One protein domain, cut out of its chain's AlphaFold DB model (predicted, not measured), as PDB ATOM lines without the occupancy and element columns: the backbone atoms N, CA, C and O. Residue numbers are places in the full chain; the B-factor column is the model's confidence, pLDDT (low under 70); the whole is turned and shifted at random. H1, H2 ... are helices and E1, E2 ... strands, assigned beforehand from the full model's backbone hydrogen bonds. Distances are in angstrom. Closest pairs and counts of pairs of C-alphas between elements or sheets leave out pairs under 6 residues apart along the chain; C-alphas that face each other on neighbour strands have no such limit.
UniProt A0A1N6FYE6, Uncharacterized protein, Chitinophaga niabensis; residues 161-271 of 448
ATOM      1  N   ASP A 161     150.286 108.939 176.247       72.12
ATOM      2  CA  ASP A 161     149.282 108.108 175.575       72.12
ATOM      3  C   ASP A 161     147.854 108.450 176.029       72.12
ATOM      4  O   ASP A 161     146.945 108.579 175.206       72.12
ATOM      5  N   LEU A 162     147.659 108.665 177.335       69.75
ATOM      6  CA  LEU A 162     146.376 109.067 177.911       69.75
ATOM      7  C   LEU A 162     145.999 110.488 177.479       69.75
ATOM      8  O   LEU A 162     144.847 110.740 177.126       69.75
ATOM      9  N   PHE A 163     146.971 111.399 177.438       77.75
ATOM     10  CA  PHE A 163     146.771 112.761 176.948       77.75
ATOM     11  C   PHE A 163     146.342 112.768 175.474       77.75
ATOM     12  O   PHE A 163     145.363 113.418 175.097       77.75
ATOM     13  N   THR A 164     147.028 111.977 174.644       81.31
ATOM     14  CA  THR A 164     146.705 111.808 173.220       81.31
ATOM     15  C   THR A 164     145.302 111.239 173.042       81.31
ATOM     16  O   THR A 164     144.528 111.755 172.235       81.31
ATOM     17  N   TRP A 165     144.936 110.223 173.828       81.81
ATOM     18  CA  TRP A 165     143.590 109.661 173.819       81.81
ATOM     19  C   TRP A 165     142.529 110.692 174.230       81.81
ATOM     20  O   TRP A 165     141.556 110.864 173.494       81.81
ATOM     21  N   LEU A 166     142.726 111.436 175.327       79.94
ATOM     22  CA  LEU A 166     141.793 112.480 175.782       79.94
ATOM     23  C   LEU A 166     141.587 113.560 174.720       79.94
ATOM     24  O   LEU A 166     140.455 113.985 174.498       79.94
ATOM     25  N   ARG A 167     142.641 113.948 173.994       87.50
ATOM     26  CA  ARG A 167     142.546 114.922 172.897       87.50
ATOM     27  C   ARG A 167     141.591 114.468 171.789       87.50
ATOM     28  O   ARG A 167     140.902 115.302 171.212       87.50
ATOM     29  N   THR A 168     141.475 113.160 171.533       86.19
ATOM     30  CA  THR A 168     140.497 112.615 170.564       86.19
ATOM     31  C   THR A 168     139.044 112.706 171.034       86.19
ATOM     32  O   THR A 168     138.128 112.531 170.230       86.19
ATOM     33  N   LYS A 169     138.820 112.966 172.327       85.44
ATOM     34  CA  LYS A 169     137.495 113.053 172.954       85.44
ATOM     35  C   LYS A 169     136.976 114.478 173.088       85.44
ATOM     36  O   LYS A 169     135.873 114.670 173.593       85.44
ATOM     37  N   VAL A 170     137.756 115.463 172.653       89.81
ATOM     38  CA  VAL A 170     137.436 116.880 172.800       89.81
ATOM     39  C   VAL A 170     136.548 117.373 171.652       89.81
ATOM     40  O   VAL A 170     136.888 117.244 170.478       89.81
ATOM     41  N   GLU A 171     135.434 118.015 171.999       90.56
ATOM     42  CA  GLU A 171     134.614 118.839 171.110       90.56
ATOM     43  C   GLU A 171     134.889 120.321 171.409       90.56
ATOM     44  O   GLU A 171     134.712 120.783 172.540       90.56
ATOM     45  N   VAL A 172     135.278 121.088 170.386       91.31
ATOM     46  CA  VAL A 172     135.459 122.544 170.492       91.31
ATOM     47  C   VAL A 172     134.317 123.273 169.793       91.31
ATOM     48  O   VAL A 172     134.011 123.023 168.622       91.31
ATOM     49  N   ARG A 173     133.708 124.220 170.505       92.31
ATOM     50  CA  ARG A 173     132.598 125.043 170.026       92.31
ATOM     51  C   ARG A 173     132.959 126.522 170.084       92.31
ATOM     52  O   ARG A 173     133.498 127.004 171.078       92.31
ATOM     53  N   GLY A 174     132.636 127.245 169.020       88.12
ATOM     54  CA  GLY A 174     132.818 128.687 168.923       88.12
ATOM     55  C   GLY A 174     131.646 129.450 169.526       88.12
ATOM     56  O   GLY A 174     130.489 129.147 169.238       88.12
ATOM     57  N   GLY A 175     131.943 130.450 170.349       85.88
ATOM     58  CA  GLY A 175     130.955 131.371 170.894       85.88
ATOM     59  C   GLY A 175     130.503 132.378 169.839       85.88
ATOM     60  O   GLY A 175     131.295 133.176 169.342       85.88
ATOM     61  N   LYS A 176     129.208 132.373 169.538       81.88
ATOM     62  CA  LYS A 176     128.521 133.358 168.708       81.88
ATOM     63  C   LYS A 176     127.678 134.246 169.610       81.88
ATOM     64  O   LYS A 176     126.824 133.751 170.338       81.88
ATOM     65  N   LEU A 177     127.908 135.553 169.574       76.12
ATOM     66  CA  LEU A 177     127.088 136.461 170.367       76.12
ATOM     67  C   LEU A 177     125.675 136.576 169.778       76.12
ATOM     68  O   LEU A 177     125.508 136.729 168.567       76.12
ATOM     69  N   THR A 178     124.680 136.528 170.650       76.56
ATOM     70  CA  THR A 178     123.271 136.758 170.350       76.56
ATOM     71  C   THR A 178     122.919 138.245 170.453       76.56
ATOM     72  O   THR A 178     123.663 139.056 171.011       76.56
ATOM     73  N   THR A 179     121.740 138.613 169.950       69.31
ATOM     74  CA  THR A 179     121.191 139.976 170.057       69.31
ATOM     75  C   THR A 179     120.875 140.391 171.496       69.31
ATOM     76  O   THR A 179     120.817 141.579 171.784       69.31
ATOM     77  N   SER A 180     120.706 139.436 172.415       69.25
ATOM     78  CA  SER A 180     120.495 139.692 173.844       69.25
ATOM     79  C   SER A 180     121.799 139.886 174.631       69.25
ATOM     80  O   SER A 180     121.756 140.059 175.846       69.25
ATOM     81  N   GLY A 181     122.961 139.841 173.967       65.50
ATOM     82  CA  GLY A 181     124.269 139.964 174.615       65.50
ATOM     83  C   GLY A 181     124.770 138.675 175.278       65.50
ATOM     84  O   GLY A 181     125.795 138.700 175.960       65.50
ATOM     85  N   THR A 182     124.090 137.544 175.071       73.00
ATOM     86  CA  THR A 182     124.544 136.217 175.519       73.00
ATOM     87  C   THR A 182     125.385 135.527 174.441       73.00
ATOM     88  O   THR A 182     125.453 135.980 173.302       73.00
ATOM     89  N   TYR A 183     126.068 134.434 174.790       76.81
ATOM     90  CA  TYR A 183     126.824 133.624 173.830       76.81
ATOM     91  C   TYR A 183     126.120 132.292 173.582       76.81
ATOM     92  O   TYR A 183     125.906 131.530 174.524       76.81
ATOM     93  N   ASP A 184     125.855 131.994 172.313       84.44
ATOM     94  CA  ASP A 184     125.466 130.671 171.839       84.44
ATOM     95  C   ASP A 184     126.698 129.934 171.316       84.44
ATOM     96  O   ASP A 184     127.463 130.465 170.513       84.44
ATOM     97  N   TYR A 185     126.897 128.690 171.746       86.69
ATOM     98  CA  TYR A 185     128.053 127.893 171.338       86.69
ATOM     99  C   TYR A 185     127.691 126.936 170.207       86.69
ATOM    100  O   TYR A 185     126.909 125.997 170.385       86.69
ATOM    101  N   VAL A 186     128.300 127.140 169.044       87.44
ATOM    102  CA  VAL A 186     128.074 126.362 167.815       87.44
ATOM    103  C   VAL A 186     129.354 125.622 167.407       87.44
ATOM    104  O   VAL A 186     130.419 125.959 167.924       87.44
ATOM    105  N   PRO A 187     129.302 124.613 166.516       89.25
ATOM    106  CA  PRO A 187     130.513 123.940 166.045       89.25
ATOM    107  C   PRO A 187     131.568 124.948 165.576       89.25
ATOM    108  O   PRO A 187     131.226 125.907 164.883       89.25
ATOM    109  N   LEU A 188     132.840 124.750 165.946       86.50
ATOM    110  CA  LEU A 188     133.915 125.711 165.655       86.50
ATOM    111  C   LEU A 188     134.003 126.061 164.160       86.50
ATOM    112  O   LEU A 188     134.180 127.219 163.815       86.50
ATOM    113  N   ALA A 189     133.773 125.092 163.268       85.06
ATOM    114  CA  ALA A 189     133.761 125.305 161.817       85.06
ATOM    115  C   ALA A 189     132.676 126.292 161.329       85.06
ATOM    116  O   ALA A 189     132.758 126.799 160.213       85.06
ATOM    117  N   SER A 190     131.649 126.559 162.140       83.31
ATOM    118  CA  SER A 190     130.545 127.467 161.815       83.31
ATOM    119  C   SER A 190     130.807 128.922 162.213       83.31
ATOM    120  O   SER A 190     129.987 129.787 161.900       83.31
ATOM    121  N   VAL A 191     131.907 129.211 162.914       79.56
ATOM    122  CA  VAL A 191     132.284 130.570 163.322       79.56
ATOM    123  C   VAL A 191     133.746 130.785 162.986       79.56
ATOM    124  O   VAL A 191     134.611 130.025 163.405       79.56
ATOM    125  N   ARG A 192     134.029 131.847 162.238       75.38
ATOM    126  CA  ARG A 192     135.404 132.221 161.936       75.38
ATOM    127  C   ARG A 192     136.050 132.805 163.191       75.38
ATOM    128  O   ARG A 192     135.616 133.859 163.645       75.38
ATOM    129  N   ASP A 193     137.049 132.098 163.711       69.81
ATOM    130  CA  ASP A 193     137.981 132.550 164.749       69.81
ATOM    131  C   ASP A 193     137.298 133.248 165.950       69.81
ATOM    132  O   ASP A 193     137.488 134.442 166.206       69.81
ATOM    133  N   PRO A 194     136.426 132.526 166.677       80.00
ATOM    134  CA  PRO A 194     135.683 133.079 167.802       80.00
ATOM    135  C   PRO A 194     136.611 133.536 168.937       80.00
ATOM    136  O   PRO A 194     137.465 132.793 169.411       80.00
ATOM    137  N   ASN A 195     136.354 134.726 169.484       75.62
ATOM    138  CA  ASN A 195     137.078 135.245 170.653       75.62
ATOM    139  C   ASN A 195     136.735 134.525 171.970       75.62
ATOM    140  O   ASN A 195     137.319 134.808 173.015       75.62
ATOM    141  N   ARG A 196     135.767 133.613 171.936       83.94
ATOM    142  CA  ARG A 196     135.358 132.787 173.063       83.94
ATOM    143  C   ARG A 196     135.071 131.387 172.563       83.94
ATOM    144  O   ARG A 196     134.281 131.219 171.639       83.94
ATOM    145  N   ILE A 197     135.654 130.387 173.205       87.31
ATOM    146  CA  ILE A 197     135.393 128.981 172.905       87.31
ATOM    147  C   ILE A 197     134.827 128.273 174.128       87.31
ATOM    148  O   ILE A 197     135.037 128.687 175.271       87.31
ATOM    149  N   GLU A 198     134.098 127.202 173.867       90.88
ATOM    150  CA  GLU A 198     133.668 126.226 174.853       90.88
ATOM    151  C   GLU A 198     134.232 124.872 174.444       90.88
ATOM    152  O   GLU A 198     134.087 124.440 173.299       90.88
ATOM    153  N   ILE A 199     134.901 124.227 175.387       88.62
ATOM    154  CA  ILE A 199     135.509 122.918 175.229       88.62
ATOM    155  C   ILE A 199     134.703 121.933 176.067       88.62
ATOM    156  O   ILE A 199     134.428 122.176 177.248       88.62
ATOM    157  N   ARG A 200     134.302 120.838 175.430       88.62
ATOM    158  CA  ARG A 200     133.516 119.748 176.008       88.62
ATOM    159  C   ARG A 200     134.205 118.422 175.713       88.62
ATOM    160  O   ARG A 200     134.935 118.314 174.733       88.62
ATOM    161  N   PHE A 201     133.949 117.422 176.542       83.25
ATOM    162  CA  PHE A 201     134.339 116.040 176.269       83.25
ATOM    163  C   PHE A 201     133.144 115.274 175.692       83.25
ATOM    164  O   PHE A 201     132.001 115.720 175.824       83.25
ATOM    165  N   ASP A 202     133.394 114.137 175.044       74.31
ATOM    166  CA  ASP A 202     132.366 113.288 174.420       74.31
ATOM    167  C   ASP A 202     131.247 112.855 175.387       74.31
ATOM    168  O   ASP A 202     130.124 112.568 174.971       74.31
ATOM    169  N   ASP A 203     131.522 112.894 176.686       65.12
ATOM    170  CA  ASP A 203     130.590 112.604 177.764       65.12
ATOM    171  C   ASP A 203     129.987 113.835 178.468       65.12
ATOM    172  O   ASP A 203     129.264 113.684 179.458       65.12
ATOM    173  N   HIS A 204     130.200 115.052 177.950       66.12
ATOM    174  CA  HIS A 204     129.686 116.300 178.533       66.12
ATOM    175  C   HIS A 204     128.183 116.245 178.835       66.12
ATOM    176  O   HIS A 204     127.722 116.832 179.812       66.12
ATOM    177  N   ALA A 205     127.379 115.562 178.016       61.03
ATOM    178  CA  ALA A 205     125.942 115.440 178.270       61.03
ATOM    179  C   ALA A 205     125.648 114.809 179.650       61.03
ATOM    180  O   ALA A 205     124.726 115.231 180.354       61.03
ATOM    181  N   LEU A 206     126.486 113.855 180.059       56.59
ATOM    182  CA  LEU A 206     126.376 113.092 181.299       56.59
ATOM    183  C   LEU A 206     127.045 113.839 182.460       56.59
ATOM    184  O   LEU A 206     126.433 114.020 183.512       56.59
ATOM    185  N   THR A 207     128.260 114.350 182.251       57.69
ATOM    186  CA  THR A 207     129.044 115.031 183.299       57.69
ATOM    187  C   THR A 207     128.586 116.475 183.537       57.69
ATOM    188  O   THR A 207     128.611 116.975 184.658       57.69
ATOM    189  N   GLY A 208     128.111 117.158 182.492       64.06
ATOM    190  CA  GLY A 208     127.824 118.596 182.479       64.06
ATOM    191  C   GLY A 208     129.061 119.491 182.514       64.06
ATOM    192  O   GLY A 208     128.914 120.702 182.683       64.06
ATOM    193  N   VAL A 209     130.262 118.916 182.405       68.75
ATOM    194  CA  VAL A 209     131.528 119.634 182.571       68.75
ATOM    195  C   VAL A 209     131.925 120.304 181.266       68.75
ATOM    196  O   VAL A 209     132.171 119.637 180.262       68.75
ATOM    197  N   LYS A 210     132.023 121.634 181.293       80.25
ATOM    198  CA  LYS A 210     132.459 122.461 180.167       80.25
ATOM    199  C   LYS A 210     133.505 123.469 180.612       80.25
ATOM    200  O   LYS A 210     133.419 124.015 181.711       80.25
ATOM    201  N   TYR A 211     134.433 123.774 179.716       81.81
ATOM    202  CA  TYR A 211     135.481 124.758 179.947       81.81
ATOM    203  C   TYR A 211     135.337 125.894 178.949       81.81
ATOM    204  O   TYR A 211     135.338 125.664 177.742       81.81
ATOM    205  N   THR A 212     135.189 127.125 179.435       81.81
ATOM    206  CA  THR A 212     135.101 128.295 178.556       81.81
ATOM    207  C   THR A 212     136.378 129.104 178.620       81.81
ATOM    208  O   THR A 212     136.778 129.529 179.703       81.81
ATOM    209  N   PHE A 213     136.960 129.386 177.462       80.12
ATOM    210  CA  PHE A 213     138.165 130.195 177.338       80.12
ATOM    211  C   PHE A 213     137.872 131.420 176.486       80.12
ATOM    212  O   PHE A 213     137.119 131.349 175.515       80.12
ATOM    213  N   ASN A 214     138.472 132.547 176.858       80.62
ATOM    214  CA  ASN A 214     138.397 133.779 176.087       80.62
ATOM    215  C   ASN A 214     139.769 134.054 175.485       80.62
ATOM    216  O   ASN A 214     140.771 134.059 176.204       80.62
ATOM    217  N   PHE A 215     139.798 134.302 174.185       77.56
ATOM    218  CA  PHE A 215     140.973 134.814 173.517       77.56
ATOM    219  C   PHE A 215     141.065 136.307 173.813       77.56
ATOM    220  O   PHE A 215     140.154 137.078 173.501       77.56
ATOM    221  N   LYS A 216     142.158 136.704 174.462       71.75
ATOM    222  CA  LYS A 216     142.520 138.105 174.662       71.75
ATOM    223  C   LYS A 216     143.723 138.388 173.770       71.75
ATOM    224  O   LYS A 216     144.845 138.168 174.220       71.75
ATOM    225  N   PRO A 217     143.501 138.801 172.516       63.88
ATOM    226  CA  PRO A 217     144.594 139.240 171.664       63.88
ATOM    227  C   PRO A 217     145.343 140.384 172.353       63.88
ATOM    228  O   PRO A 217     144.725 141.265 172.961       63.88
ATOM    229  N   SER A 218     146.672 140.351 172.282       58.84
ATOM    230  CA  SER A 218     147.489 141.475 172.729       58.84
ATOM    231  C   SER A 218     147.057 142.720 171.952       58.84
ATOM    232  O   SER A 218     146.898 142.633 170.731       58.84
ATOM    233  N   PRO A 219     146.819 143.864 172.615       55.25
ATOM    234  CA  PRO A 219     146.539 145.089 171.890       55.25
ATOM    235  C   PRO A 219     147.715 145.359 170.950       55.25
ATOM    236  O   PRO A 219     148.871 145.364 171.382       55.25
ATOM    237  N   SER A 220     147.422 145.570 169.666       53.03
ATOM    238  CA  SER A 220     148.386 146.209 168.777       53.03
ATOM    239  C   SER A 220     148.778 147.544 169.421       53.03
ATOM    240  O   SER A 220     147.966 148.181 170.098       53.03
ATOM    241  N   SER A 221     150.037 147.954 169.290       44.69
ATOM    242  CA  SER A 221     150.624 149.109 169.987       44.69
ATOM    243  C   SER A 221     150.002 150.479 169.646       44.69
ATOM    244  O   SER A 221     150.548 151.510 170.021       44.69
ATOM    245  N   GLU A 222     148.840 150.512 168.994       49.00
ATOM    246  CA  GLU A 222     148.058 151.708 168.700       49.00
ATOM    247  C   GLU A 222     146.578 151.463 169.035       49.00
ATOM    248  O   GLU A 222     145.764 151.121 168.179       49.00
ATOM    249  N   ILE A 223     146.198 151.658 170.304       52.75
ATOM    250  CA  ILE A 223     144.780 151.760 170.675       52.75
ATOM    251  C   ILE A 223     144.256 153.079 170.093       52.75
ATOM    252  O   ILE A 223     144.367 154.134 170.719       52.75
ATOM    253  N   GLN A 224     143.689 153.036 168.889       53.03
ATOM    254  CA  GLN A 224     142.922 154.165 168.375       53.03
ATOM    255  C   GLN A 224     141.590 154.217 169.129       53.03
ATOM    256  O   GLN A 224     140.794 153.280 169.108       53.03
ATOM    257  N   ILE A 225     141.373 155.301 169.876       57.16
ATOM    258  CA  ILE A 225     140.106 155.556 170.566       57.16
ATOM    259  C   ILE A 225     139.012 155.637 169.488       57.16
ATOM    260  O   ILE A 225     139.198 156.395 168.531       57.16
ATOM    261  N   PRO A 226     137.885 154.904 169.611       56.34
ATOM    262  CA  PRO A 226     136.814 154.990 168.628       56.34
ATOM    263  C   PRO A 226     136.362 156.455 168.476       56.34
ATOM    264  O   PRO A 226     136.228 157.155 169.487       56.34
ATOM    265  N   PRO A 227     136.135 156.946 167.242       57.25
ATOM    266  CA  PRO A 227     135.692 158.315 167.009       57.25
ATOM    267  C   PRO A 227     134.452 158.659 167.849       57.25
ATOM    268  O   PRO A 227     133.529 157.852 167.983       57.25
ATOM    269  N   LYS A 228     134.413 159.870 168.423       51.00
ATOM    270  CA  LYS A 228     133.230 160.360 169.152       51.00
ATOM    271  C   LYS A 228     132.013 160.340 168.220       51.00
ATOM    272  O   LYS A 228     132.018 161.037 167.212       51.00
ATOM    273  N   GLY A 229     130.974 159.596 168.599       61.28
ATOM    274  CA  GLY A 229     129.712 159.513 167.855       61.28
ATOM    275  C   GLY A 229     129.271 158.096 167.483       61.28
ATOM    276  O   GLY A 229     128.128 157.934 167.071       61.28
ATOM    277  N   ASN A 230     130.124 157.082 167.666       63.47
ATOM    278  CA  ASN A 230     129.753 155.689 167.409       63.47
ATOM    279  C   ASN A 230     128.672 155.192 168.382       63.47
ATOM    280  O   ASN A 230     128.712 155.464 169.586       63.47
ATOM    281  N   THR A 231     127.749 154.386 167.866       64.88
ATOM    282  CA  THR A 231     126.859 153.553 168.682       64.88
ATOM    283  C   THR A 231     127.673 152.519 169.485       64.88
ATOM    284  O   THR A 231     128.805 152.189 169.107       64.88
ATOM    285  N   PRO A 232     127.141 151.959 170.591       59.25
ATOM    286  CA  PRO A 232     127.831 150.920 171.363       59.25
ATOM    287  C   PRO A 232     128.269 149.713 170.519       59.25
ATOM    288  O   PRO A 232     129.325 149.133 170.768       59.25
ATOM    289  N   GLU A 233     127.495 149.356 169.494       53.59
ATOM    290  CA  GLU A 233     127.796 148.255 168.575       53.59
ATOM    291  C   GLU A 233     128.944 148.593 167.618       53.59
ATOM    292  O   GLU A 233     129.836 147.766 167.425       53.59
ATOM    293  N   GLU A 234     128.995 149.820 167.096       53.84
ATOM    294  CA  GLU A 234     130.089 150.304 166.243       53.84
ATOM    295  C   GLU A 234     131.389 150.488 167.026       53.84
ATOM    296  O   GLU A 234     132.460 150.118 166.544       53.84
ATOM    297  N   ALA A 235     131.318 151.006 168.257       57.06
ATOM    298  CA  ALA A 235     132.472 151.086 169.147       57.06
ATOM    299  C   ALA A 235     133.026 149.685 169.439       57.06
ATOM    300  O   ALA A 235     134.235 149.469 169.385       57.06
ATOM    301  N   ARG A 236     132.151 148.701 169.675       58.34
ATOM    302  CA  ARG A 236     132.553 147.318 169.946       58.34
ATOM    303  C   ARG A 236     133.116 146.606 168.717       58.34
ATOM    304  O   ARG A 236     134.103 145.890 168.849       58.34
ATOM    305  N   ALA A 237     132.524 146.804 167.540       56.12
ATOM    306  CA  ALA A 237     133.059 146.293 166.279       56.12
ATOM    307  C   ALA A 237     134.441 146.893 165.980       56.12
ATOM    308  O   ALA A 237     135.345 146.165 165.580       56.12
ATOM    309  N   HIS A 238     134.630 148.188 166.259       54.25
ATOM    310  CA  HIS A 238     135.922 148.860 166.160       54.25
ATOM    311  C   HIS A 238     136.945 148.276 167.146       54.25
ATOM    312  O   HIS A 238     138.032 147.895 166.729       54.25
ATOM    313  N   TYR A 239     136.576 148.085 168.419       56.34
ATOM    314  CA  TYR A 239     137.433 147.395 169.391       56.34
ATOM    315  C   TYR A 239     137.797 145.979 168.938       56.34
ATOM    316  O   TYR A 239     138.960 145.613 169.020       56.34
ATOM    317  N   MET A 240     136.850 145.194 168.413       54.44
ATOM    318  CA  MET A 240     137.130 143.851 167.887       54.44
ATOM    319  C   MET A 240     138.024 143.868 166.634       54.44
ATOM    320  O   MET A 240     138.781 142.924 166.439       54.44
ATOM    321  N   ALA A 241     137.965 144.922 165.816       53.31
ATOM    322  CA  ALA A 241     138.801 145.096 164.628       53.31
ATOM    323  C   ALA A 241     140.226 145.599 164.941       53.31
ATOM    324  O   ALA A 241     141.149 145.291 164.191       53.31
ATOM    325  N   LEU A 242     140.423 146.331 166.046       50.72
ATOM    326  CA  LEU A 242     141.745 146.771 166.532       50.72
ATOM    327  C   LEU A 242     142.620 145.608 167.021       50.72
ATOM    328  O   LEU A 242     143.849 145.710 167.074       50.72
ATOM    329  N   PHE A 243     141.986 144.484 167.342       54.31
ATOM    330  CA  PHE A 243     142.656 143.233 167.642       54.31
ATOM    331  C   PHE A 243     142.891 142.430 166.358       54.31
ATOM    332  O   PHE A 243     142.258 141.401 166.119       54.31
ATOM    333  N   TYR A 244     143.810 142.904 165.516       51.03
ATOM    334  CA  TYR A 244     144.417 142.042 164.507       51.03
ATOM    335  C   TYR A 244     145.211 140.963 165.247       51.03
ATOM    336  O   TYR A 244     146.127 141.286 166.001       51.03
ATOM    337  N   TYR A 245     144.836 139.699 165.082       61.84
ATOM    338  CA  TYR A 245     145.598 138.576 165.619       61.84
ATOM    339  C   TYR A 245     146.246 137.816 164.473       61.84
ATOM    340  O   TYR A 245     145.648 137.632 163.408       61.84
ATOM    341  N   ASP A 246     147.474 137.372 164.709       71.19
ATOM    342  CA  ASP A 246     148.105 136.405 163.833       71.19
ATOM    343  C   ASP A 246     147.340 135.074 163.916       71.19
ATOM    344  O   ASP A 246     146.875 134.658 164.983       71.19
ATOM    345  N   LYS A 247     147.179 134.398 162.775       76.88
ATOM    346  CA  LYS A 247     146.545 133.076 162.741       76.88
ATOM    347  C   LYS A 247     147.339 132.080 163.573       76.88
ATOM    348  O   LYS A 247     146.725 131.246 164.236       76.88
ATOM    349  N   ASP A 248     148.663 132.190 163.561       82.69
ATOM    350  CA  ASP A 248     149.539 131.302 164.318       82.69
ATOM    351  C   ASP A 248     149.365 131.518 165.831       82.69
ATOM    352  O   ASP A 248     149.215 130.544 166.571       82.69
ATOM    353  N   ASP A 249     149.226 132.772 166.280       81.06
ATOM    354  CA  ASP A 249     148.916 133.108 167.679       81.06
ATOM    355  C   ASP A 249     147.561 132.543 168.125       81.06
ATOM    356  O   ASP A 249     147.435 131.985 169.221       81.06
ATOM    357  N   TYR A 250     146.534 132.653 167.278       83.06
ATOM    358  CA  TYR A 250     145.217 132.096 167.585       83.06
ATOM    359  C   TYR A 250     145.251 130.563 167.659       83.06
ATOM    360  O   TYR A 250     144.672 129.979 168.577       83.06
ATOM    361  N   GLN A 251     145.943 129.896 166.730       86.38
ATOM    362  CA  GLN A 251     146.093 128.437 166.755       86.38
ATOM    363  C   GLN A 251     146.898 127.965 167.970       86.38
ATOM    364  O   GLN A 251     146.546 126.957 168.587       86.38
ATOM    365  N   LEU A 252     147.940 128.703 168.360       86.50
ATOM    366  CA  LEU A 252     148.702 128.429 169.574       86.50
ATOM    367  C   LEU A 252     147.816 128.546 170.820       86.50
ATOM    368  O   LEU A 252     147.774 127.617 171.628       86.50
ATOM    369  N   TRP A 253     147.061 129.639 170.948       87.69
ATOM    370  CA  TRP A 253     146.111 129.820 172.046       87.69
ATOM    371  C   TRP A 253     145.049 128.716 172.079       87.69
ATOM    372  O   TRP A 253     144.745 128.188 173.150       87.69
ATOM    373  N   LEU A 254     144.499 128.340 170.921       88.69
ATOM    374  CA  LEU A 254     143.490 127.291 170.818       88.69
ATOM    375  C   LEU A 254     144.035 125.949 171.322       88.69
ATOM    376  O   LEU A 254     143.375 125.278 172.115       88.69
ATOM    377  N   ASN A 255     145.250 125.583 170.912       89.69
ATOM    378  CA  ASN A 255     145.914 124.373 171.393       89.69
ATOM    379  C   ASN A 255     146.158 124.423 172.906       89.69
ATOM    380  O   ASN A 255     145.789 123.483 173.602       89.69
ATOM    381  N   GLN A 256     146.665 125.542 173.433       87.19
ATOM    382  CA  GLN A 256     146.857 125.718 174.877       87.19
ATOM    383  C   GLN A 256     145.541 125.633 175.660       87.19
ATOM    384  O   GLN A 256     145.508 125.093 176.763       87.19
ATOM    385  N   ALA A 257     144.442 126.159 175.113       86.62
ATOM    386  CA  ALA A 257     143.129 126.063 175.737       86.62
ATOM    387  C   ALA A 257     142.629 124.610 175.790       86.62
ATOM    388  O   ALA A 257     142.088 124.191 176.814       86.62
ATOM    389  N   ILE A 258     142.843 123.831 174.723       90.00
ATOM    390  CA  ILE A 258     142.541 122.390 174.690       90.00
ATOM    391  C   ILE A 258     143.388 121.640 175.719       90.00
ATOM    392  O   ILE A 258     142.837 120.886 176.517       90.00
ATOM    393  N   ASP A 259     144.697 121.884 175.748       88.25
ATOM    394  CA  ASP A 259     145.615 121.204 176.660       88.25
ATOM    395  C   ASP A 259     145.258 121.503 178.130       88.25
ATOM    396  O   ASP A 259     145.150 120.591 178.952       88.25
ATOM    397  N   ARG A 260     144.928 122.762 178.453       84.38
ATOM    398  CA  ARG A 260     144.414 123.147 179.780       84.38
ATOM    399  C   ARG A 260     143.086 122.472 180.118       84.38
ATOM    400  O   ARG A 260     142.885 122.064 181.256       84.38
ATOM    401  N   ALA A 261     142.170 122.345 179.156       86.56
ATOM    402  CA  ALA A 261     140.902 121.653 179.380       86.56
ATOM    403  C   ALA A 261     141.109 120.163 179.698       86.56
ATOM    404  O   ALA A 261     140.431 119.632 180.577       86.56
ATOM    405  N   ILE A 262     142.058 119.506 179.022       85.06
ATOM    406  CA  ILE A 262     142.457 118.115 179.289       85.06
ATOM    407  C   ILE A 262     143.039 117.980 180.697       85.06
ATOM    408  O   ILE A 262     142.572 117.131 181.459       85.06
ATOM    409  N   ASN A 263     143.976 118.851 181.075       81.31
ATOM    410  CA  ASN A 263     144.558 118.849 182.419       81.31
ATOM    411  C   ASN A 263     143.500 119.064 183.507       81.31
ATOM    412  O   ASN A 263     143.471 118.331 184.496       81.31
ATOM    413  N   ASN A 264     142.572 120.001 183.304       79.06
ATOM    414  CA  ASN A 264     141.473 120.228 184.241       79.06
ATOM    415  C   ASN A 264     140.547 119.008 184.350       79.06
ATOM    416  O   ASN A 264     140.125 118.651 185.449       79.06
ATOM    417  N   TYR A 265     140.257 118.336 183.231       78.88
ATOM    418  CA  TYR A 265     139.421 117.136 183.213       78.88
ATOM    419  C   TYR A 265     140.073 115.961 183.954       78.88
ATOM    420  O   TYR A 265     139.435 115.327 184.795       78.88
ATOM    421  N   ALA A 266     141.365 115.722 183.721       75.25
ATOM    422  CA  ALA A 266     142.150 114.728 184.456       75.25
ATOM    423  C   ALA A 266     142.245 115.043 185.951       75.25
ATOM    424  O   ALA A 266     142.055 114.163 186.792       75.25
ATOM    425  N   THR A 267     142.474 116.311 186.288       74.44
ATOM    426  CA  THR A 267     142.522 116.785 187.673       74.44
ATOM    427  C   THR A 267     141.195 116.569 188.386       74.44
ATOM    428  O   THR A 267     141.185 116.152 189.543       74.44
ATOM    429  N   HIS A 268     140.069 116.807 187.709       74.62
ATOM    430  CA  HIS A 268     138.743 116.543 188.269       74.62
ATOM    431  C   HIS A 268     138.563 115.061 188.612       74.62
ATOM    432  O   HIS A 268     138.162 114.754 189.737       74.62
ATOM    433  N   ALA A 269     138.943 114.151 187.711       70.88
ATOM    434  CA  ALA A 269     138.907 112.713 187.977       70.88
ATOM    435  C   ALA A 269     139.835 112.309 189.136       70.88
ATOM    436  O   ALA A 269     139.417 111.602 190.049       70.88
ATOM    437  N   TYR A 270     141.071 112.812 189.161       70.12
ATOM    438  CA  TYR A 270     142.018 112.535 190.244       70.12
ATOM    439  C   TYR A 270     141.503 113.002 191.610       70.12
ATOM    440  O   TYR A 270     141.544 112.253 192.589       70.12
ATOM    441  N   ARG A 271     140.979 114.234 191.679       71.75
ATOM    442  CA  ARG A 271     140.369 114.786 192.895       71.75
ATOM    443  C   ARG A 271     139.198 113.920 193.341       71.75
ATOM    444  O   ARG A 271     139.136 113.557 194.509       71.75
TER     445      ARG A 271
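Overview. This is residues 161 to 271 of the 448 residues of an uncharacterized protein of Chitinophaga niabensis (UniProt A0A1N6FYE6). A strongly twisted, curled sheet of four strands has the long helix H4 laid slantwise over one face, on the side of E3 and E4. H1 packs on H4 near one end of the sheet, while beyond the other end a long loop, residues 215 to 231, swings out and folds back into H3, which is clear of the sheet and of the other helices. The printed part has 111 residues, with four named helices and four named strands in the order H1 E1 E2 E3 H2 E4 H3 H4; the sheet's order is E2 - E1 - E3 - E4, all antiparallel. The class is mixed, helices and strands, and the whole is loose, with a radius of gyration of the C-alphas of 16.7 A and an elongated outline of 53 by 31 by 27 A.

Along the chain. The sheet holds E1, residues 170 to 177, 22.3 A long from C-alpha 170 at (137.436, 116.880, 172.800); E2, residues 183 to 187; E3, residues 196 to 201, 17.1 A; and E4, residues 210 to 214. H4, residues 247 to 271, is 35.8 A long and ends at C-alpha 271 at (140.369, 114.786, 192.895). H1 is residues 161 to 167, from C-alpha 161 at (149.282, 108.108, 175.575). H2 is residues 204 to 207, and H3, residues 232 to 242, is 15.3 A long.

Arrangement. In the sheet E2 and E4 are the edge strands. E1 and E3 stand at 150 degrees, with N 173 and O 198 at 2.8 A. E1 and E2 form a hairpin, with N 176 and O 184 at 2.8 A. E3 and E4 have N 199 and O 211 at 2.8 A. H4 is on the sheet at a height of 8.8 A, over E3 and E4, and runs slantwise to the strands, at 41 degrees to E3 on the local plane. This makes two layers, helix on one face of a sheet. The closest C-alphas of H4 and E4 are those of Ala 261 and Tyr 211, 6.3 A apart. H1, not on the sheet, touches H4 with H4's residues 258 to 262 alone, opposite ways at a steep tilt of 65 degrees; the C-alphas of Leu 166 and Ile 262 are closest, 6.7 A. H2 only just is on the sheet and only grazes it, with 5 pairs of C-alphas within 10 A. H3 is not on the sheet and is apart from H4. In H1, H3 and H4 every O i to N i+4 pair is within hydrogen-bond range; H2 is too short for one.

Size, cuts and confidence. The C-alphas farthest apart, those of Asp 161 and Gly 229, are 55.5 A apart. The printed part has no cut. The link from E4 to H3, 17 residues, is long; that from E2 to E3 is short, and the others are tight. The mean pLDDT of the printed part is 73.5; 41 residues are under 70, among them residues 203 to 209 and 217 to 245.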